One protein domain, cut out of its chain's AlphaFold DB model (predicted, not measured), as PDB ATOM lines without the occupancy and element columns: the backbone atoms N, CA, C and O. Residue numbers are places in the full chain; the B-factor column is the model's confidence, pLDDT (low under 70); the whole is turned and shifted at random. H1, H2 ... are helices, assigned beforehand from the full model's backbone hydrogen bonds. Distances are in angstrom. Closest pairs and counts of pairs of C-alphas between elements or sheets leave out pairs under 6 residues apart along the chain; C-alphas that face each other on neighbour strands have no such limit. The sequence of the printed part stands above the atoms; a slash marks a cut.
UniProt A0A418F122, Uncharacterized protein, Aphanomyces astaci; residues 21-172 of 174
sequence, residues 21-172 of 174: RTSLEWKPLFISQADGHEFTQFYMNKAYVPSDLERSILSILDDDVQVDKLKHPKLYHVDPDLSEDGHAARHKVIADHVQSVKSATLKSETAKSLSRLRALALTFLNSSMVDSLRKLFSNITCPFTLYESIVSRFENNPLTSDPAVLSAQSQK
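AT A GLANCE: This is residues 21 to 172 of the 174 residues of an uncharacterized protein of Aphanomyces astaci (UniProt A0A418F122). One very long helix, H6, is the spine of a rod; H3 and H4 pack on its side, and H8, H2 and H1 gather near its last part. Residues 159 to 172, of which 163 to 171 belong to H9, stick out beyond that end. The printed part has 152 residues with nine named helices, H1 to H9 in chain order, and no named strand: the class is all helix. It is extended, with a radius of gyration of the C-alphas of 25.5 A and spans of 87 by 35 by 21 A.

HOW THE PARTS SIT: H6, residues 84 to 127, is the hub, touching three helices. Its residues 98 to 106 touch H4, residues 61 to 71, at a steep tilt of 58 degrees, opposite ways; the closest C-alphas, of Lys 102 and Leu 61, are 6.1 A apart. Its residues 106 to 113 touch H3, residues 53 to 58, closest at Leu 106 and Ile 57, C-alphas 6.4 A apart. Its residues 118 to 125 touch residues 143 to 147 of H8, residues 143 to 155, at a shallow tilt of 28 degrees, the same way; the closest C-alphas, of Leu 122 and Pro 143, are 4.9 A apart. H8 touches H2, residues 40 to 44, closest at Phe 144 and Tyr 43, C-alphas 4.1 A apart. H1, residues 21 to 36, is close to H8 but not clearly touching, with C-alphas 23 and 154 at 6.8 A. H5, residues 73 to 76, and H7, residues 131 to 136, are each close to H6 but not clearly touching, at 6.2 A and 6.3 A between closest C-alphas. Every O i to N i+4 pair is within hydrogen-bond range in H2, H3, H4, H6, H7 and H8; H1 has 10 of 12, H9, residues 163 to 171, has 4 of 5, and H5 is too short for such a pair.

IN THESE COORDINATES: H6 runs 63.7 A from C-alpha 84 at (163.307, 214.326, 110.000) to C-alpha 127 at (175.003, 153.835, 93.682). H1 spans 23.9 A, H8 18.1 A and H4 15.5 A. H1 begins at (170.055, 137.477, 100.999), and H9 ends at (152.629, 138.716, 80.382).

THE WHOLE: The C-alphas of Asp 81 and Ala 164 are the two farthest apart, 87.7 A. The printed part has no cut, and no link is long. Residues 156 to 172 have pLDDT under 70.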
ATOM      1  N   ARG A  21     168.869 137.431 100.131       75.31
ATOM      2  CA  ARG A  21     170.055 137.477 100.999       75.31
ATOM      3  C   ARG A  21     170.827 138.799 100.901       75.31
ATOM      4  O   ARG A  21     171.302 139.275 101.929       75.31
ATOM      5  N   THR A  22     170.937 139.403  99.716       83.19
ATOM      6  CA  THR A  22     171.680 140.663  99.563       83.19
ATOM      7  C   THR A  22     170.956 141.813 100.245       83.19
ATOM      8  O   THR A  22     171.621 142.634 100.857       83.19
ATOM      9  N   SER A  23     169.619 141.841 100.259       85.75
ATOM     10  CA  SER A  23     168.843 142.868 100.977       85.75
ATOM     11  C   SER A  23     169.091 142.869 102.492       85.75
ATOM     12  O   SER A  23     169.309 143.931 103.087       85.75
ATOM     13  N   LEU A  24     169.132 141.682 103.112       87.19
ATOM     14  CA  LEU A  24     169.398 141.528 104.550       87.19
ATOM     15  C   LEU A  24     170.798 142.019 104.946       87.19
ATOM     16  O   LEU A  24     170.961 142.618 106.008       87.19
ATOM     17  N   GLU A  25     171.797 141.781 104.096       89.94
ATOM     18  CA  GLU A  25     173.180 142.224 104.314       89.94
ATOM     19  C   GLU A  25     173.366 143.711 103.939       89.94
ATOM     20  O   GLU A  25     174.061 144.456 104.632       89.94
ATOM     21  N   TRP A  26     172.696 144.172 102.880       94.00
ATOM     22  CA  TRP A  26     172.779 145.533 102.349       94.00
ATOM     23  C   TRP A  26     172.198 146.569 103.306       94.00
ATOM     24  O   TRP A  26     172.866 147.559 103.596       94.00
ATOM     25  N   LYS A  27     170.976 146.358 103.815       93.38
ATOM     26  CA  LYS A  27     170.232 147.366 104.592       93.38
ATOM     27  C   LYS A  27     171.033 147.936 105.778       93.38
ATOM     28  O   LYS A  27     171.159 149.159 105.848       93.38
ATOM     29  N   PRO A  28     171.618 147.131 106.690       94.12
ATOM     30  CA  PRO A  28     172.394 147.678 107.807       94.12
ATOM     31  C   PRO A  28     173.667 148.411 107.352       94.12
ATOM     32  O   PRO A  28     173.987 149.467 107.898       94.12
ATOM     33  N   LEU A  29     174.367 147.908 106.328       95.50
ATOM     34  CA  LEU A  29     175.568 148.553 105.778       95.50
ATOM     35  C   LEU A  29     175.237 149.883 105.093       95.50
ATOM     36  O   LEU A  29     175.946 150.873 105.273       95.50
ATOM     37  N   PHE A  30     174.153 149.907 104.317       96.06
ATOM     38  CA  PHE A  30     173.653 151.097 103.645       96.06
ATOM     39  C   PHE A  30     173.288 152.184 104.650       96.06
ATOM     40  O   PHE A  30     173.765 153.306 104.513       96.06
ATOM     41  N   ILE A  31     172.508 151.849 105.682       96.12
ATOM     42  CA  ILE A  31     172.112 152.813 106.713       96.12
ATOM     43  C   ILE A  31     173.328 153.343 107.475       96.12
ATOM     44  O   ILE A  31     173.422 154.549 107.677       96.12
ATOM     45  N   SER A  32     174.292 152.490 107.830       95.69
ATOM     46  CA  SER A  32     175.517 152.937 108.506       95.69
ATOM     47  C   SER A  32     176.328 153.933 107.666       95.69
ATOM     48  O   SER A  32     176.759 154.961 108.186       95.69
ATOM     49  N   GLN A  33     176.509 153.678 106.365       96.00
ATOM     50  CA  GLN A  33     177.226 154.609 105.484       96.00
ATOM     51  C   GLN A  33     176.411 155.875 105.190       96.00
ATOM     52  O   GLN A  33     176.965 156.972 105.165       96.00
ATOM     53  N   ALA A  34     175.096 155.741 104.995       95.44
ATOM     54  CA  ALA A  34     174.198 156.875 104.826       95.44
ATOM     55  C   ALA A  34     174.245 157.813 106.036       95.44
ATOM     56  O   ALA A  34     174.222 159.027 105.853       95.44
ATOM     57  N   ASP A  35     174.346 157.269 107.249       94.62
ATOM     58  CA  ASP A  35     174.427 158.051 108.481       94.62
ATOM     59  C   ASP A  35     175.745 158.825 108.572       94.62
ATOM     60  O   ASP A  35     175.737 160.027 108.829       94.62
ATOM     61  N   GLY A  36     176.864 158.187 108.209       91.69
ATOM     62  CA  GLY A  36     178.170 158.851 108.092       91.69
ATOM     63  C   GLY A  36     178.214 159.984 107.055       91.69
ATOM     64  O   GLY A  36     179.100 160.836 107.104       91.69
ATOM     65  N   HIS A  37     177.250 160.022 106.132       91.50
ATOM     66  CA  HIS A  37     177.056 161.096 105.157       91.50
ATOM     67  C   HIS A  37     175.822 161.962 105.444       91.50
ATOM     68  O   HIS A  37     175.448 162.775 104.606       91.50
ATOM     69  N   GLU A  38     175.175 161.796 106.601       92.19
ATOM     70  CA  GLU A  38     173.958 162.515 106.999       92.19
ATOM     71  C   GLU A  38     172.780 162.375 106.007       92.19
ATOM     72  O   GLU A  38     171.863 163.200 105.972       92.19
ATOM     73  N   PHE A  39     172.760 161.318 105.192       95.12
ATOM     74  CA  PHE A  39     171.681 161.063 104.239       95.12
ATOM     75  C   PHE A  39     170.496 160.309 104.838       95.12
ATOM     76  O   PHE A  39     169.395 160.399 104.294       95.12
ATOM     77  N   THR A  40     170.681 159.604 105.958       95.50
ATOM     78  CA  THR A  40     169.661 158.728 106.561       95.50
ATOM     79  C   THR A  40     168.299 159.406 106.703       95.50
ATOM     80  O   THR A  40     167.275 158.836 106.333       95.50
ATOM     81  N   GLN A  41     168.269 160.656 107.167       96.12
ATOM     82  CA  GLN A  41     167.021 161.391 107.381       96.12
ATOM     83  C   GLN A  41     166.229 161.640 106.085       96.12
ATOM     84  O   GLN A  41     164.999 161.626 106.116       96.12
ATOM     85  N   PHE A  42     166.897 161.776 104.932       96.62
ATOM     86  CA  PHE A  42     166.224 161.895 103.631       96.62
ATOM     87  C   PHE A  42     165.504 160.612 103.203       96.62
ATOM     88  O   PHE A  42     164.593 160.684 102.378       96.62
ATOM     89  N   TYR A  43     165.894 159.457 103.748       97.06
ATOM     90  CA  TYR A  43     165.243 158.170 103.492       97.06
ATOM     91  C   TYR A  43     164.130 157.857 104.497       97.06
ATOM     92  O   TYR A  43     163.209 157.124 104.159       97.06
ATOM     93  N   MET A  44     164.193 158.423 105.708       95.44
ATOM     94  CA  MET A  44     163.254 158.126 106.803       95.44
ATOM     95  C   MET A  44     162.127 159.151 106.942       95.44
ATOM     96  O   MET A  44     161.071 158.840 107.486       95.44
ATOM     97  N   ASN A  45     162.333 160.381 106.467       95.75
ATOM     98  CA  ASN A  45     161.346 161.444 106.581       95.75
ATOM     99  C   ASN A  45     161.255 162.250 105.279       95.75
ATOM    100  O   ASN A  45     162.119 163.060 104.944       95.75
ATOM    101  N   LYS A  46     160.135 162.087 104.569       93.56
ATOM    102  CA  LYS A  46     159.839 162.796 103.316       93.56
ATOM    103  C   LYS A  46     159.900 164.323 103.445       93.56
ATOM    104  O   LYS A  46     160.281 165.010 102.497       93.56
ATOM    105  N   ALA A  47     159.510 164.851 104.603       94.31
ATOM    106  CA  ALA A  47     159.472 166.280 104.892       94.31
ATOM    107  C   ALA A  47     160.762 166.792 105.557       94.31
ATOM    108  O   ALA A  47     160.790 167.932 106.012       94.31
ATOM    109  N   TYR A  48     161.822 165.978 105.616       93.88
ATOM    110  CA  TYR A  48     163.068 166.363 106.264       93.88
ATOM    111  C   TYR A  48     163.689 167.622 105.646       93.88
ATOM    112  O   TYR A  48     163.785 167.762 104.418       93.88
ATOM    113  N   VAL A  49     164.133 168.508 106.536       91.69
ATOM    114  CA  VAL A  49     164.921 169.708 106.261       91.69
ATOM    115  C   VAL A  49     166.046 169.747 107.306       91.69
ATOM    116  O   VAL A  49     165.735 169.692 108.499       91.69
ATOM    117  N   PRO A  50     167.329 169.820 106.905       91.56
ATOM    118  CA  PRO A  50     168.436 169.941 107.853       91.56
ATOM    119  C   PRO A  50     168.320 171.211 108.704       91.56
ATOM    120  O   PRO A  50     167.997 172.284 108.192       91.56
ATOM    121  N   SER A  51     168.589 171.098 110.003       85.69
ATOM    122  CA  SER A  51     168.415 172.189 110.974       85.69
ATOM    123  C   SER A  51     169.445 173.315 110.827       85.69
ATOM    124  O   SER A  51     169.191 174.449 111.224       85.69
ATOM    125  N   ASP A  52     170.605 173.024 110.247       85.69
ATOM    126  CA  ASP A  52     171.691 173.961 109.968       85.69
ATOM    127  C   ASP A  52     171.584 174.629 108.585       85.69
ATOM    128  O   ASP A  52     172.339 175.562 108.291       85.69
ATOM    129  N   LEU A  53     170.630 174.194 107.753       87.00
ATOM    130  CA  LEU A  53     170.458 174.684 106.388       87.00
ATOM    131  C   LEU A  53     170.158 176.182 106.362       87.00
ATOM    132  O   LEU A  53     170.804 176.932 105.635       87.00
ATOM    133  N   GLU A  54     169.206 176.622 107.185       85.56
ATOM    134  CA  GLU A  54     168.820 178.030 107.261       85.56
ATOM    135  C   GLU A  54     170.004 178.893 107.703       85.56
ATOM    136  O   GLU A  54     170.337 179.864 107.033       85.56
ATOM    137  N   ARG A  55     170.715 178.489 108.767       85.50
ATOM    138  CA  ARG A  55     171.907 179.204 109.257       85.50
ATOM    139  C   ARG A  55     172.977 179.340 108.173       85.50
ATOM    140  O   ARG A  55     173.559 180.412 108.039       85.50
ATOM    141  N   SER A  56     173.216 178.279 107.409       83.50
ATOM    142  CA  SER A  56     174.199 178.277 106.318       83.50
ATOM    143  C   SER A  56     173.794 179.187 105.153       83.50
ATOM    144  O   SER A  56     174.647 179.697 104.438       83.50
ATOM    145  N   ILE A  57     172.494 179.417 104.958       84.94
ATOM    146  CA  ILE A  57     171.986 180.353 103.947       84.94
ATOM    147  C   ILE A  57     171.974 181.785 104.486       84.94
ATOM    148  O   ILE A  57     172.248 182.725 103.752       84.94
ATOM    149  N   LEU A  58     171.714 181.991 105.777       84.12
ATOM    150  CA  LEU A  58     171.764 183.328 106.370       84.12
ATOM    151  C   LEU A  58     173.143 183.986 106.198       84.12
ATOM    152  O   LEU A  58     173.206 185.203 106.038       84.12
ATOM    153  N   SER A  59     174.233 183.206 106.160       81.56
ATOM    154  CA  SER A  59     175.583 183.740 105.940       81.56
ATOM    155  C   SER A  59     175.841 184.282 104.530       81.56
ATOM    156  O   SER A  59     176.791 185.036 104.370       81.56
ATOM    157  N   ILE A  60     175.022 183.938 103.528       74.56
ATOM    158  CA  ILE A  60     175.161 184.459 102.150       74.56
ATOM    159  C   ILE A  60     174.263 185.677 101.869       74.56
ATOM    160  O   ILE A  60     174.450 186.364 100.872       74.56
ATOM    161  N   LEU A  61     173.310 185.990 102.757       79.12
ATOM    162  CA  LEU A  61     172.313 187.043 102.516       79.12
ATOM    163  C   LEU A  61     172.868 188.473 102.538       79.12
ATOM    164  O   LEU A  61     172.208 189.376 102.022       79.12
ATOM    165  N   ASP A  62     174.015 188.716 103.179       79.75
ATOM    166  CA  ASP A  62     174.590 190.068 103.221       79.75
ATOM    167  C   ASP A  62     175.119 190.492 101.842       79.75
ATOM    168  O   ASP A  62     174.834 191.602 101.389       79.75
ATOM    169  N   ASP A  63     175.757 189.565 101.123       84.00
ATOM    170  CA  ASP A  63     176.254 189.781  99.762       84.00
ATOM    171  C   ASP A  63     175.109 190.112  98.791       84.00
ATOM    172  O   ASP A  63     175.212 191.043  97.988       84.00
ATOM    173  N   ASP A  64     173.969 189.422  98.904       84.81
ATOM    174  CA  ASP A  64     172.806 189.654  98.038       84.81
ATOM    175  C   ASP A  64     172.193 191.047  98.218       84.81
ATOM    176  O   ASP A  64     171.764 191.672  97.245       84.81
ATOM    177  N   VAL A  65     172.190 191.579  99.444       88.38
ATOM    178  CA  VAL A  65     171.730 192.953  99.693       88.38
ATOM    179  C   VAL A  65     172.670 193.967  99.046       88.38
ATOM    180  O   VAL A  65     172.204 194.985  98.532       88.38
ATOM    181  N   GLN A  66     173.982 193.714  99.033       88.94
ATOM    182  CA  GLN A  66     174.925 194.584  98.323       88.94
ATOM    183  C   GLN A  66     174.701 194.528  96.809       88.94
ATOM    184  O   GLN A  66     174.694 195.566  96.145       88.94
ATOM    185  N   VAL A  67     174.443 193.339  96.258       90.25
ATOM    186  CA  VAL A  67     174.100 193.176  94.838       90.25
ATOM    187  C   VAL A  67     172.802 193.913  94.487       90.25
ATOM    188  O   VAL A  67     172.742 194.573  93.447       90.25
ATOM    189  N   ASP A  68     171.775 193.847  95.337       92.62
ATOM    190  CA  ASP A  68     170.509 194.560  95.125       92.62
ATOM    191  C   ASP A  68     170.700 196.084  95.142       92.62
ATOM    192  O   ASP A  68     170.233 196.785  94.241       92.62
ATOM    193  N   LYS A  69     171.502 196.597  96.085       92.81
ATOM    194  CA  LYS A  69     171.892 198.016  96.146       92.81
ATOM    195  C   LYS A  69     172.556 198.504  94.866       92.81
ATOM    196  O   LYS A  69     172.218 199.582  94.379       92.81
ATOM    197  N   LEU A  70     173.474 197.711  94.311       93.44
ATOM    198  CA  LEU A  70     174.158 198.039  93.059       93.44
ATOM    199  C   LEU A  70     173.193 198.081  91.865       93.44
ATOM    200  O   LEU A  70     173.358 198.913  90.975       93.44
ATOM    201  N   LYS A  71     172.173 197.216  91.848       93.56
ATOM    202  CA  LYS A  71     171.148 197.177  90.791       93.56
ATOM    203  C   LYS A  71     170.093 198.271  90.937       93.56
ATOM    204  O   LYS A  71     169.553 198.739  89.933       93.56
ATOM    205  N   HIS A  72     169.810 198.698  92.166       94.25
ATOM    206  CA  HIS A  72     168.720 199.621  92.483       94.25
ATOM    207  C   HIS A  72     169.179 200.870  93.262       94.25
ATOM    208  O   HIS A  72     168.543 201.238  94.250       94.25
ATOM    209  N   PRO A  73     170.206 201.621  92.818       93.31
ATOM    210  CA  PRO A  73     170.794 202.710  93.609       93.31
ATOM    211  C   PRO A  73     169.790 203.815  93.975       93.31
ATOM    212  O   PRO A  73     169.828 204.359  95.075       93.31
ATOM    213  N   LYS A  74     168.819 204.105  93.094       93.00
ATOM    214  CA  LYS A  74     167.743 205.080  93.356       93.00
ATOM    215  C   LYS A  74     166.821 204.668  94.509       93.00
ATOM    216  O   LYS A  74     166.268 205.529  95.184       93.00
ATOM    217  N   LEU A  75     166.638 203.368  94.743       92.31
ATOM    218  CA  LEU A  75     165.809 202.851  95.834       92.31
ATOM    219  C   LEU A  75     166.495 203.001  97.196       92.31
ATOM    220  O   LEU A  75     165.813 203.182  98.197       92.31
ATOM    221  N   TYR A  76     167.826 202.979  97.213       93.69
ATOM    222  CA  TYR A  76     168.638 203.120  98.422       93.69
ATOM    223  C   TYR A  76     169.106 204.551  98.687       93.69
ATOM    224  O   TYR A  76     169.647 204.831  99.753       93.69
ATOM    225  N   HIS A  77     168.893 205.466  97.741       93.56
ATOM    226  CA  HIS A  77     169.214 206.873  97.923       93.56
ATOM    227  C   HIS A  77     168.333 207.504  99.010       93.56
ATOM    228  O   HIS A  77     167.105 207.343  98.999       93.56
ATOM    229  N   VAL A  78     168.970 208.239  99.917       93.94
ATOM    230  CA  VAL A  78     168.329 209.092 100.917       93.94
ATOM    231  C   VAL A  78     168.690 210.527 100.555       93.94
ATOM    232  O   VAL A  78     169.871 210.866 100.522       93.94
ATOM    233  N   ASP A  79     167.675 211.326 100.239       94.00
ATOM    234  CA  ASP A  79     167.844 212.739  99.911       94.00
ATOM    235  C   ASP A  79     168.206 213.507 101.199       94.00
ATOM    236  O   ASP A  79     167.488 213.360 102.194       94.00
ATOM    237  N   PRO A  80     169.335 214.242 101.228       92.31
ATOM    238  CA  PRO A  80     169.786 214.972 102.411       92.31
ATOM    239  C   PRO A  80     168.880 216.146 102.802       92.31
ATOM    240  O   PRO A  80     168.959 216.588 103.944       92.31
ATOM    241  N   ASP A  81     168.030 216.635 101.895       95.75
ATOM    242  CA  ASP A  81     167.165 217.797 102.133       95.75
ATOM    243  C   ASP A  81     165.791 217.406 102.722       95.75
ATOM    244  O   ASP A  81     164.901 218.248 102.879       95.75
ATOM    245  N   LEU A  82     165.585 216.124 103.052       94.31
ATOM    246  CA  LEU A  82     164.352 215.651 103.679       94.31
ATOM    247  C   LEU A  82     164.202 216.188 105.110       94.31
ATOM    248  O   LEU A  82     165.162 216.373 105.853       94.31
ATOM    249  N   SER A  83     162.953 216.375 105.539       95.94
ATOM    250  CA  SER A  83     162.656 216.582 106.958       95.94
ATOM    251  C   SER A  83     163.005 215.334 107.775       95.94
ATOM    252  O   SER A  83     163.140 214.239 107.229       95.94
ATOM    253  N   GLU A  84     163.085 215.466 109.100       93.75
ATOM    254  CA  GLU A  84     163.307 214.326 110.000       93.75
ATOM    255  C   GLU A  84     162.273 213.203 109.781       93.75
ATOM    256  O   GLU A  84     162.645 212.043 109.591       93.75
ATOM    257  N   ASP A  85     160.987 213.555 109.675       95.50
ATOM    258  CA  ASP A  85     159.911 212.608 109.351       95.50
ATOM    259  C   ASP A  85     160.089 211.981 107.958       95.50
ATOM    260  O   ASP A  85     159.849 210.785 107.763       95.50
ATOM    261  N   GLY A  86     160.546 212.770 106.981       95.88
ATOM    262  CA  GLY A  86     160.851 212.303 105.629       95.88
ATOM    263  C   GLY A  86     162.007 211.304 105.608       95.88
ATOM    264  O   GLY A  86     161.911 210.253 104.966       95.88
ATOM    265  N   HIS A  87     163.071 211.573 106.366       96.00
ATOM    266  CA  HIS A  87     164.182 210.650 106.564       96.00
ATOM    267  C   HIS A  87     163.726 209.364 107.248       96.00
ATOM    268  O   HIS A  87     164.073 208.275 106.787       96.00
ATOM    269  N   ALA A  88     162.935 209.455 108.318       96.00
ATOM    270  CA  ALA A  88     162.415 208.286 109.020       96.00
ATOM    271  C   ALA A  88     161.557 207.409 108.091       96.00
ATOM    272  O   ALA A  88     161.778 206.197 107.997       96.00
ATOM    273  N   ALA A  89     160.642 208.020 107.330       95.81
ATOM    274  CA  ALA A  89     159.827 207.319 106.343       95.81
ATOM    275  C   ALA A  89     160.690 206.650 105.261       95.81
ATOM    276  O   ALA A  89     160.461 205.490 104.905       95.81
ATOM    277  N   ARG A  90     161.723 207.344 104.767       96.38
ATOM    278  CA  ARG A  90     162.621 206.804 103.744       96.38
ATOM    279  C   ARG A  90     163.448 205.626 104.254       96.38
ATOM    280  O   ARG A  90     163.520 204.603 103.572       96.38
ATOM    281  N   HIS A  91     164.026 205.734 105.449       95.81
ATOM    282  CA  HIS A  91     164.757 204.634 106.075       95.81
ATOM    283  C   HIS A  91     163.859 203.418 106.305       95.81
ATOM    284  O   HIS A  91     164.291 202.294 106.050       95.81
ATOM    285  N   LYS A  92     162.596 203.629 106.697       96.25
ATOM    286  CA  LYS A  92     161.620 202.544 106.835       96.25
ATOM    287  C   LYS A  92     161.367 201.829 105.505       96.25
ATOM    288  O   LYS A  92     161.424 200.608 105.466       96.25
ATOM    289  N   VAL A  93     161.157 202.565 104.408       96.31
ATOM    290  CA  VAL A  93     160.969 201.969 103.068       96.31
ATOM    291  C   VAL A  93     162.182 201.132 102.648       96.31
ATOM    292  O   VAL A  93     162.019 200.028 102.134       96.31
ATOM    293  N   ILE A  94     163.397 201.632 102.887       95.94
ATOM    294  CA  ILE A  94     164.632 200.897 102.580       95.94
ATOM    295  C   ILE A  94     164.743 199.634 103.443       95.94
ATOM    296  O   ILE A  94     165.078 198.571 102.922       95.94
ATOM    297  N   ALA A  95     164.447 199.724 104.741       95.56
ATOM    298  CA  ALA A  95     164.482 198.583 105.652       95.56
ATOM    299  C   ALA A  95     163.455 197.504 105.265       95.56
ATOM    300  O   ALA A  95     163.812 196.327 105.192       95.56
ATOM    301  N   ASP A  96     162.223 197.907 104.942       96.06
ATOM    302  CA  ASP A  96     161.157 197.012 104.481       96.06
ATOM    303  C   ASP A  96     161.572 196.300 103.174       96.06
ATOM    304  O   ASP A  96     161.388 195.087 103.030       96.06
ATOM    305  N   HIS A  97     162.215 197.019 102.243       95.12
ATOM    306  CA  HIS A  97     162.740 196.436 101.003       95.12
ATOM    307  C   HIS A  97     163.891 195.454 101.252       95.12
ATOM    308  O   HIS A  97     163.855 194.331 100.753       95.12
ATOM    309  N   VAL A  98     164.881 195.824 102.071       93.44
ATOM    310  CA  VAL A  98     165.995 194.931 102.443       93.44
ATOM    311  C   VAL A  98     165.474 193.645 103.076       93.44
ATOM    312  O   VAL A  98     165.950 192.560 102.742       93.44
ATOM    313  N   GLN A  99     164.480 193.744 103.959       93.44
ATOM    314  CA  GLN A  99     163.869 192.574 104.579       93.44
ATOM    315  C   GLN A  99     163.153 191.688 103.550       93.44
ATOM    316  O   GLN A  99     163.258 190.461 103.619       93.44
ATOM    317  N   SER A 100     162.473 192.294 102.574       93.81
ATOM    318  CA  SER A 100     161.829 191.572 101.472       93.81
ATOM    319  C   SER A 100     162.845 190.814 100.612       93.81
ATOM    320  O   SER A 100     162.676 189.614 100.384       93.81
ATOM    321  N   VAL A 101     163.949 191.465 100.222       91.50
ATOM    322  CA  VAL A 101     165.056 190.838  99.477       91.50
ATOM    323  C   VAL A 101     165.630 189.660 100.260       91.50
ATOM    324  O   VAL A 101     165.678 188.546  99.740       91.50
ATOM    325  N   LYS A 102     165.982 189.859 101.537       91.25
ATOM    326  CA  LYS A 102     166.520 188.789 102.393       91.25
ATOM    327  C   LYS A 102     165.564 187.600 102.500       91.25
ATOM    328  O   LYS A 102     165.997 186.458 102.371       91.25
ATOM    329  N   SER A 103     164.268 187.848 102.694       91.31
ATOM    330  CA  SER A 103     163.255 186.789 102.787       91.31
ATOM    331  C   SER A 103     163.090 186.020 101.469       91.31
ATOM    332  O   SER A 103     163.047 184.785 101.468       91.31
ATOM    333  N   ALA A 104     163.042 186.731 100.339       91.00
ATOM    334  CA  ALA A 104     162.936 186.123  99.017       91.00
ATOM    335  C   ALA A 104     164.160 185.257  98.694       91.00
ATOM    336  O   ALA A 104     164.009 184.115  98.240       91.00
ATOM    337  N   THR A 105     165.361 185.762  98.980       89.25
ATOM    338  CA  THR A 105     166.598 185.020  98.746       89.25
ATOM    339  C   THR A 105     166.714 183.812  99.666       89.25
ATOM    340  O   THR A 105     166.963 182.712  99.174       89.25
ATOM    341  N   LEU A 106     166.414 183.962 100.961       90.25
ATOM    342  CA  LEU A 106     166.397 182.847 101.911       90.25
ATOM    343  C   LEU A 106     165.498 181.710 101.417       90.25
ATOM    344  O   LEU A 106     165.917 180.553 101.378       90.25
ATOM    345  N   LYS A 107     164.278 182.034 100.974       91.19
ATOM    346  CA  LYS A 107     163.336 181.050 100.427       91.19
ATOM    347  C   LYS A 107     163.891 180.355  99.179       91.19
ATOM    348  O   LYS A 107     163.791 179.132  99.064       91.19
ATOM    349  N   SER A 108     164.461 181.122  98.248       91.38
ATOM    350  CA  SER A 108     165.009 180.593  96.993       91.38
ATOM    351  C   SER A 108     166.203 179.667  97.234       91.38
ATOM    352  O   SER A 108     166.217 178.530  96.757       91.38
ATOM    353  N   GLU A 109     167.178 180.112  98.024       90.75
ATOM    354  CA  GLU A 109     168.391 179.346  98.309       90.75
ATOM    355  C   GLU A 109     168.119 178.136  99.204       90.75
ATOM    356  O   GLU A 109     168.741 177.089  99.011       90.75
ATOM    357  N   THR A 110     167.118 178.207 100.087       91.44
ATOM    358  CA  THR A 110     166.655 177.037 100.854       91.44
ATOM    359  C   THR A 110     166.109 175.972  99.918       91.44
ATOM    360  O   THR A 110     166.511 174.811  99.996       91.44
ATOM    361  N   ALA A 111     165.239 176.353  98.978       92.38
ATOM    362  CA  ALA A 111     164.671 175.414  98.017       92.38
ATOM    363  C   ALA A 111     165.743 174.785  97.108       92.38
ATOM    364  O   ALA A 111     165.721 173.571  96.873       92.38
ATOM    365  N   LYS A 112     166.702 175.585  96.622       92.06
ATOM    366  CA  LYS A 112     167.815 175.098  95.789       92.06
ATOM    367  C   LYS A 112     168.721 174.148  96.561       92.06
ATOM    368  O   LYS A 112     168.998 173.050  96.084       92.06
ATOM    369  N   SER A 113     169.156 174.542  97.753       91.75
ATOM    370  CA  SER A 113     170.067 173.745  98.578       91.75
ATOM    371  C   SER A 113     169.416 172.439  99.026       91.75
ATOM    372  O   SER A 113     170.018 171.375  98.892       91.75
ATOM    373  N   LEU A 114     168.142 172.474  99.425       93.25
ATOM    374  CA  LEU A 114     167.391 171.265  99.760       93.25
ATOM    375  C   LEU A 114     167.233 170.324  98.555       93.25
ATOM    376  O   LEU A 114     167.350 169.108  98.701       93.25
ATOM    377  N   SER A 115     166.999 170.870  97.359       94.06
ATOM    378  CA  SER A 115     166.934 170.070  96.128       94.06
ATOM    379  C   SER A 115     168.276 169.410  95.805       94.06
ATOM    380  O   SER A 115     168.300 168.233  95.446       94.06
ATOM    381  N   ARG A 116     169.395 170.125  95.991       92.94
ATOM    382  CA  ARG A 116     170.749 169.574  95.815       92.94
ATOM    383  C   ARG A 116     171.017 168.431  96.789       92.94
ATOM    384  O   ARG A 116     171.400 167.354  96.351       92.94
ATOM    385  N   LEU A 117     170.746 168.621  98.080       93.62
ATOM    386  CA  LEU A 117     170.948 167.578  99.092       93.62
ATOM    387  C   LEU A 117     170.116 166.320  98.798       93.62
ATOM    388  O   LEU A 117     170.632 165.206  98.871       93.62
ATOM    389  N   ARG A 118     168.857 166.487  98.370       95.75
ATOM    390  CA  ARG A 118     168.012 165.365  97.929       95.75
ATOM    391  C   ARG A 118     168.580 164.654  96.704       95.75
ATOM    392  O   ARG A 118     168.533 163.430  96.653       95.75
ATOM    393  N   ALA A 119     169.132 165.386  95.738       95.38
ATOM    394  CA  ALA A 119     169.777 164.788  94.570       95.38
ATOM    395  C   ALA A 119     171.048 164.003  94.945       95.38
ATOM    396  O   ALA A 119     171.293 162.932  94.388       95.38
ATOM    397  N   LEU A 120     171.827 164.490  95.917       95.50
ATOM    398  CA  LEU A 120     172.995 163.776  96.440       95.50
ATOM    399  C   LEU A 120     172.586 162.479  97.150       95.50
ATOM    400  O   LEU A 120     173.136 161.425  96.839       95.50
ATOM    401  N   ALA A 121     171.571 162.529  98.019       96.31
ATOM    402  CA  ALA A 121     171.019 161.338  98.666       96.31
ATOM    403  C   ALA A 121     170.467 160.336  97.634       96.31
ATOM    404  O   ALA A 121     170.763 159.146  97.688       96.31
ATOM    405  N   LEU A 122     169.729 160.808  96.622       96.62
ATOM    406  CA  LEU A 122     169.244 159.951  95.535       96.62
ATOM    407  C   LEU A 122     170.399 159.266  94.791       96.62
ATOM    408  O   LEU A 122     170.322 158.079  94.483       96.62
ATOM    409  N   THR A 123     171.470 160.008  94.504       96.06
ATOM    410  CA  THR A 123     172.661 159.484  93.822       96.06
ATOM    411  C   THR A 123     173.357 158.424  94.672       96.06
ATOM    412  O   THR A 123     173.685 157.355  94.157       96.06
ATOM    413  N   PHE A 124     173.515 158.675  95.973       96.62
ATOM    414  CA  PHE A 124     174.082 157.713  96.915       96.62
ATOM    415  C   PHE A 124     173.251 156.423  96.972       96.62
ATOM    416  O   PHE A 124     173.794 155.335  96.783       96.62
ATOM    417  N   LEU A 125     171.927 156.530  97.133       97.06
ATOM    418  CA  LEU A 125     171.027 155.374  97.133       97.06
ATOM    419  C   LEU A 125     171.093 154.593  95.814       97.06
ATOM    420  O   LEU A 125     171.238 153.372  95.831       97.06
ATOM    421  N   ASN A 126     171.089 155.281  94.670       95.88
ATOM    422  CA  ASN A 126     171.249 154.648  93.360       95.88
ATOM    423  C   ASN A 126     172.590 153.922  93.205       95.88
ATOM    424  O   ASN A 126     172.624 152.830  92.641       95.88
ATOM    425  N   SER A 127     173.684 154.481  93.729       96.00
ATOM    426  CA  SER A 127     175.003 153.835  93.682       96.00
ATOM    427  C   SER A 127     175.057 152.515  94.453       96.00
ATOM    428  O   SER A 127     175.907 151.676  94.178       96.00
ATOM    429  N   SER A 128     174.119 152.307  95.378       96.06
ATOM    430  CA  SER A 128     174.044 151.095  96.187       96.06
ATOM    431  C   SER A 128     173.323 149.927  95.507       96.06
ATOM    432  O   SER A 128     173.184 148.878  96.123       96.06
ATOM    433  N   MET A 129     172.863 150.085  94.261       94.94
ATOM    434  CA  MET A 129     172.064 149.095  93.533       94.94
ATOM    435  C   MET A 129     172.694 148.705  92.192       94.94
ATOM    436  O   MET A 129     173.244 149.542  91.462       94.94
ATOM    437  N   VAL A 130     172.514 147.440  91.804       94.75
ATOM    438  CA  VAL A 130     172.830 146.973  90.445       94.75
ATOM    439  C   VAL A 130     171.981 147.689  89.381       94.75
ATOM    440  O   VAL A 130     170.915 148.245  89.662       94.75
ATOM    441  N   ASP A 131     172.440 147.667  88.127       93.56
ATOM    442  CA  ASP A 131     171.777 148.366  87.014       93.56
ATOM    443  C   ASP A 131     170.323 147.927  86.787       93.56
ATOM    444  O   ASP A 131     169.494 148.751  86.403       93.56
ATOM    445  N   SER A 132     169.997 146.647  86.999       91.56
ATOM    446  CA  SER A 132     168.632 146.135  86.811       91.56
ATOM    447  C   SER A 132     167.647 146.785  87.782       91.56
ATOM    448  O   SER A 132     166.606 147.281  87.349       91.56
ATOM    449  N   LEU A 133     168.004 146.874  89.067       91.88
ATOM    450  CA  LEU A 133     167.198 147.553  90.081       91.88
ATOM    451  C   LEU A 133     167.129 149.063  89.841       91.88
ATOM    452  O   LEU A 133     166.052 149.648  89.932       91.88
ATOM    453  N   ARG A 134     168.241 149.701  89.454       94.38
ATOM    454  CA  ARG A 134     168.223 151.129  89.090       94.38
ATOM    455  C   ARG A 134     167.265 151.425  87.939       94.38
ATOM    456  O   ARG A 134     166.538 152.413  87.993       94.38
ATOM    457  N   LYS A 135     167.241 150.575  86.908       93.19
ATOM    458  CA  LYS A 135     166.292 150.697  85.789       93.19
ATOM    459  C   LYS A 135     164.854 150.475  86.243       93.19
ATOM    460  O   LYS A 135     163.971 151.193  85.795       93.19
ATOM    461  N   LEU A 136     164.625 149.515  87.136       91.94
ATOM    462  CA  LEU A 136     163.297 149.236  87.676       91.94
ATOM    463  C   LEU A 136     162.703 150.450  88.405       91.94
ATOM    464  O   LEU A 136     161.519 150.736  88.248       91.94
ATOM    465  N   PHE A 137     163.520 151.172  89.173       93.44
ATOM    466  CA  PHE A 137     163.079 152.320  89.968       93.44
ATOM    467  C   PHE A 137     163.364 153.685  89.319       93.44
ATOM    468  O   PHE A 137     163.287 154.717  89.987       93.44
ATOM    469  N   SER A 138     163.683 153.730  88.021       92.44
ATOM    470  CA  SER A 138     164.187 154.945  87.364       92.44
ATOM    471  C   SER A 138     163.187 156.107  87.317       92.44
ATOM    472  O   SER A 138     163.574 157.245  87.063       92.44
ATOM    473  N   ASN A 139     161.898 155.838  87.525       94.69
ATOM    474  CA  ASN A 139     160.843 156.849  87.594       94.69
ATOM    475  C   ASN A 139     160.735 157.526  88.975       94.69
ATOM    476  O   ASN A 139     160.000 158.505  89.108       94.69
ATOM    477  N   ILE A 140     161.443 157.034  89.997       95.25
ATOM    478  CA  ILE A 140     161.378 157.567  91.357       95.25
ATOM    479  C   ILE A 140     162.516 158.562  91.589       95.25
ATOM    480  O   ILE A 140     163.687 158.205  91.665       95.25
ATOM    481  N   THR A 141     162.159 159.833  91.754       94.94
ATOM    482  CA  THR A 141     163.116 160.935  91.969       94.94
ATOM    483  C   THR A 141     163.221 161.379  93.429       94.94
ATOM    484  O   THR A 141     164.104 162.156  93.787       94.94
ATOM    485  N   CYS A 142     162.323 160.906  94.295       96.44
ATOM    486  CA  CYS A 142     162.336 161.218  95.721       96.44
ATOM    487  C   CYS A 142     163.133 160.145  96.487       96.44
ATOM    488  O   CYS A 142     162.724 158.983  96.448       96.44
ATOM    489  N   PRO A 143     164.206 160.504  97.227       97.31
ATOM    490  CA  PRO A 143     165.004 159.544  97.996       97.31
ATOM    491  C   PRO A 143     164.175 158.700  98.970       97.31
ATOM    492  O   PRO A 143     164.331 157.484  99.011       97.31
ATOM    493  N   PHE A 144     163.257 159.341  99.702       97.81
ATOM    494  CA  PHE A 144     162.333 158.684 100.630       97.81
ATOM    495  C   PHE A 144     161.488 157.616  99.926       97.81
ATOM    496  O   PHE A 144     161.506 156.451 100.306       97.81
ATOM    497  N   THR A 145     160.797 157.996  98.848       97.50
ATOM    498  CA  THR A 145     159.924 157.073  98.108       97.50
ATOM    499  C   THR A 145     160.713 155.944  97.448       97.50
ATOM    500  O   THR A 145     160.210 154.825  97.363       97.50
ATOM    501  N   LEU A 146     161.945 156.208  96.999       97.31
ATOM    502  CA  LEU A 146     162.814 155.173  96.439       97.31
ATOM    503  C   LEU A 146     163.194 154.156  97.515       97.31
ATOM    504  O   LEU A 146     163.025 152.958  97.305       97.31
ATOM    505  N   TYR A 147     163.647 154.632  98.675       96.62
ATOM    506  CA  TYR A 147     164.002 153.772  99.799       96.62
ATOM    507  C   TYR A 147     162.809 152.929 100.271       96.62
ATOM    508  O   TYR A 147     162.941 151.714 100.390       96.62
ATOM    509  N   GLU A 148     161.625 153.529 100.446       95.12
ATOM    510  CA  GLU A 148     160.407 152.778 100.783       95.12
ATOM    511  C   GLU A 148     160.058 151.722  99.728       95.12
ATOM    512  O   GLU A 148     159.685 150.605 100.077       95.12
ATOM    513  N   SER A 149     160.197 152.048  98.440       94.00
ATOM    514  CA  SER A 149     159.894 151.111  97.348       94.00
ATOM    515  C   SER A 149     160.853 149.922  97.332       94.00
ATOM    516  O   SER A 149     160.425 148.789  97.110       94.00
ATOM    517  N   ILE A 150     162.136 150.167  97.609       92.81
ATOM    518  CA  ILE A 150     163.150 149.124  97.772       92.81
ATOM    519  C   ILE A 150     162.780 148.236  98.960       92.81
ATOM    520  O   ILE A 150     162.606 147.032  98.795       92.81
ATOM    521  N   VAL A 151     162.597 148.825 100.143       91.12
ATOM    522  CA  VAL A 151     162.278 148.083 101.369       91.12
ATOM    523  C   VAL A 151     161.003 147.258 101.191       91.12
ATOM    524  O   VAL A 151     161.018 146.057 101.436       91.12
ATOM    525  N   SER A 152     159.936 147.858 100.659       89.88
ATOM    526  CA  SER A 152     158.669 147.178 100.375       89.88
ATOM    527  C   SER A 152     158.834 146.005  99.406       89.88
ATOM    528  O   SER A 152     158.248 144.946  99.629       89.88
ATOM    529  N   ARG A 153     159.658 146.148  98.357       87.88
ATOM    530  CA  ARG A 153     159.928 145.063  97.401       87.88
ATOM    531  C   ARG A 153     160.554 143.849  98.078       87.88
ATOM    532  O   ARG A 153     160.176 142.737  97.733       87.88
ATOM    533  N   PHE A 154     161.499 144.044  98.993       85.75
ATOM    534  CA  PHE A 154     162.220 142.935  99.620       85.75
ATOM    535  C   PHE A 154     161.523 142.393 100.876       85.75
ATOM    536  O   PHE A 154     161.559 141.190 101.115       85.75
ATOM    537  N   GLU A 155     160.833 143.236 101.647       81.44
ATOM    538  CA  GLU A 155     160.121 142.810 102.862       81.44
ATOM    539  C   GLU A 155     158.781 142.124 102.554       81.44
ATOM    540  O   GLU A 155     158.426 141.154 103.221       81.44
ATOM    541  N   ASN A 156     158.059 142.547 101.508       66.75
ATOM    542  CA  ASN A 156     156.785 141.922 101.121       66.75
ATOM    543  C   ASN A 156     156.948 140.715 100.190       66.75
ATOM    544  O   ASN A 156     155.956 140.117  99.772       66.75
ATOM    545  N   ASN A 157     158.183 140.360  99.835       58.41
ATOM    546  CA  ASN A 157     158.451 139.352  98.819       58.41
ATOM    547  C   ASN A 157     159.528 138.352  99.274       58.41
ATOM    548  O   ASN A 157     160.582 138.238  98.649       58.41
ATOM    549  N   PRO A 158     159.284 137.590 100.358       49.53
ATOM    550  CA  PRO A 158     160.307 136.738 100.960       49.53
ATOM    551  C   PRO A 158     160.791 135.573 100.068       49.53
ATOM    552  O   PRO A 158     161.808 134.965 100.405       49.53
ATOM    553  N   LEU A 159     160.108 135.240  98.954       48.25
ATOM    554  CA  LEU A 159     160.368 134.014  98.171       48.25
ATOM    555  C   LEU A 159     160.132 134.062  96.640       48.25
ATOM    556  O   LEU A 159     160.129 133.002  96.020       48.25
ATOM    557  N   THR A 160     159.974 135.209  95.966       47.28
ATOM    558  CA  THR A 160     159.849 135.199  94.480       47.28
ATOM    559  C   THR A 160     161.178 135.422  93.759       47.28
ATOM    560  O   THR A 160     161.310 136.263  92.880       47.28
ATOM    561  N   SER A 161     162.170 134.598  94.094       47.31
ATOM    562  CA  SER A 161     163.410 134.455  93.317       47.31
ATOM    563  C   SER A 161     163.266 133.443  92.170       47.31
ATOM    564  O   SER A 161     164.269 132.919  91.693       47.31
ATOM    565  N   ASP A 162     162.039 133.104  91.760       48.53
ATOM    566  CA  ASP A 162     161.818 132.229  90.611       48.53
ATOM    567  C   ASP A 162     161.707 133.082  89.330       48.53
ATOM    568  O   ASP A 162     160.738 133.840  89.179       48.53
ATOM    569  N   PRO A 163     162.667 132.987  88.389       53.38
ATOM    570  CA  PRO A 163     162.607 133.706  87.114       53.38
ATOM    571  C   PRO A 163     161.339 133.397  86.286       53.38
ATOM    572  O   PRO A 163     160.955 134.198  85.424       53.38
ATOM    573  N   ALA A 164     160.624 132.301  86.569       51.41
ATOM    574  CA  ALA A 164     159.326 131.999  85.961       51.41
ATOM    575  C   ALA A 164     158.193 132.942  86.424       51.41
ATOM    576  O   ALA A 164     157.258 133.215  85.671       51.41
ATOM    577  N   VAL A 165     158.270 133.498  87.639       51.31
ATOM    578  CA  VAL A 165     157.217 134.371  88.192       51.31
ATOM    579  C   VAL A 165     157.354 135.808  87.679       51.31
ATOM    580  O   VAL A 165     156.351 136.449  87.360       51.31
ATOM    581  N   LEU A 166     158.587 136.300  87.512       48.56
ATOM    582  CA  LEU A 166     158.862 137.629  86.944       48.56
ATOM    583  C   LEU A 166     158.454 137.726  85.461       48.56
ATOM    584  O   LEU A 166     157.931 138.754  85.023       48.56
ATOM    585  N   SER A 167     158.623 136.640  84.698       49.97
ATOM    586  CA  SER A 167     158.154 136.556  83.306       49.97
ATOM    587  C   SER A 167     156.626 136.436  83.206       49.97
ATOM    588  O   SER A 167     156.020 137.082  82.346       49.97
ATOM    589  N   ALA A 168     155.978 135.719  84.130       51.38
ATOM    590  CA  ALA A 168     154.519 135.593  84.175       51.38
ATOM    591  C   ALA A 168     153.794 136.903  84.550       51.38
ATOM    592  O   ALA A 168     152.691 137.157  84.060       51.38
ATOM    593  N   GLN A 169     154.395 137.766  85.379       51.94
ATOM    594  CA  GLN A 169     153.805 139.072  85.715       51.94
ATOM    595  C   GLN A 169     153.894 140.085  84.561       51.94
ATOM    596  O   GLN A 169     152.966 140.869  84.379       51.94
ATOM    597  N   SER A 170     154.935 140.018  83.723       46.09
ATOM    598  CA  SER A 170     155.040 140.858  82.516       46.09
ATOM    599  C   SER A 170     154.081 140.443  81.391       46.09
ATOM    600  O   SER A 170     153.771 141.253  80.525       46.09
ATOM    601  N   GLN A 171     153.577 139.204  81.394       47.62
ATOM    602  CA  GLN A 171     152.629 138.716  80.382       47.62
ATOM    603  C   GLN A 171     151.154 138.934  80.745       47.62
ATOM    604  O   GLN A 171     150.289 138.757  79.890       47.62
ATOM    605  N   LYS A 172     150.847 139.327  81.989       41.84
ATOM    606  CA  LYS A 172     149.466 139.528  82.463       41.84
ATOM    607  C   LYS A 172     148.898 140.927  82.206       41.84
ATOM    608  O   LYS A 172     147.750 141.175  82.557       41.84
TER     609      LYS A 172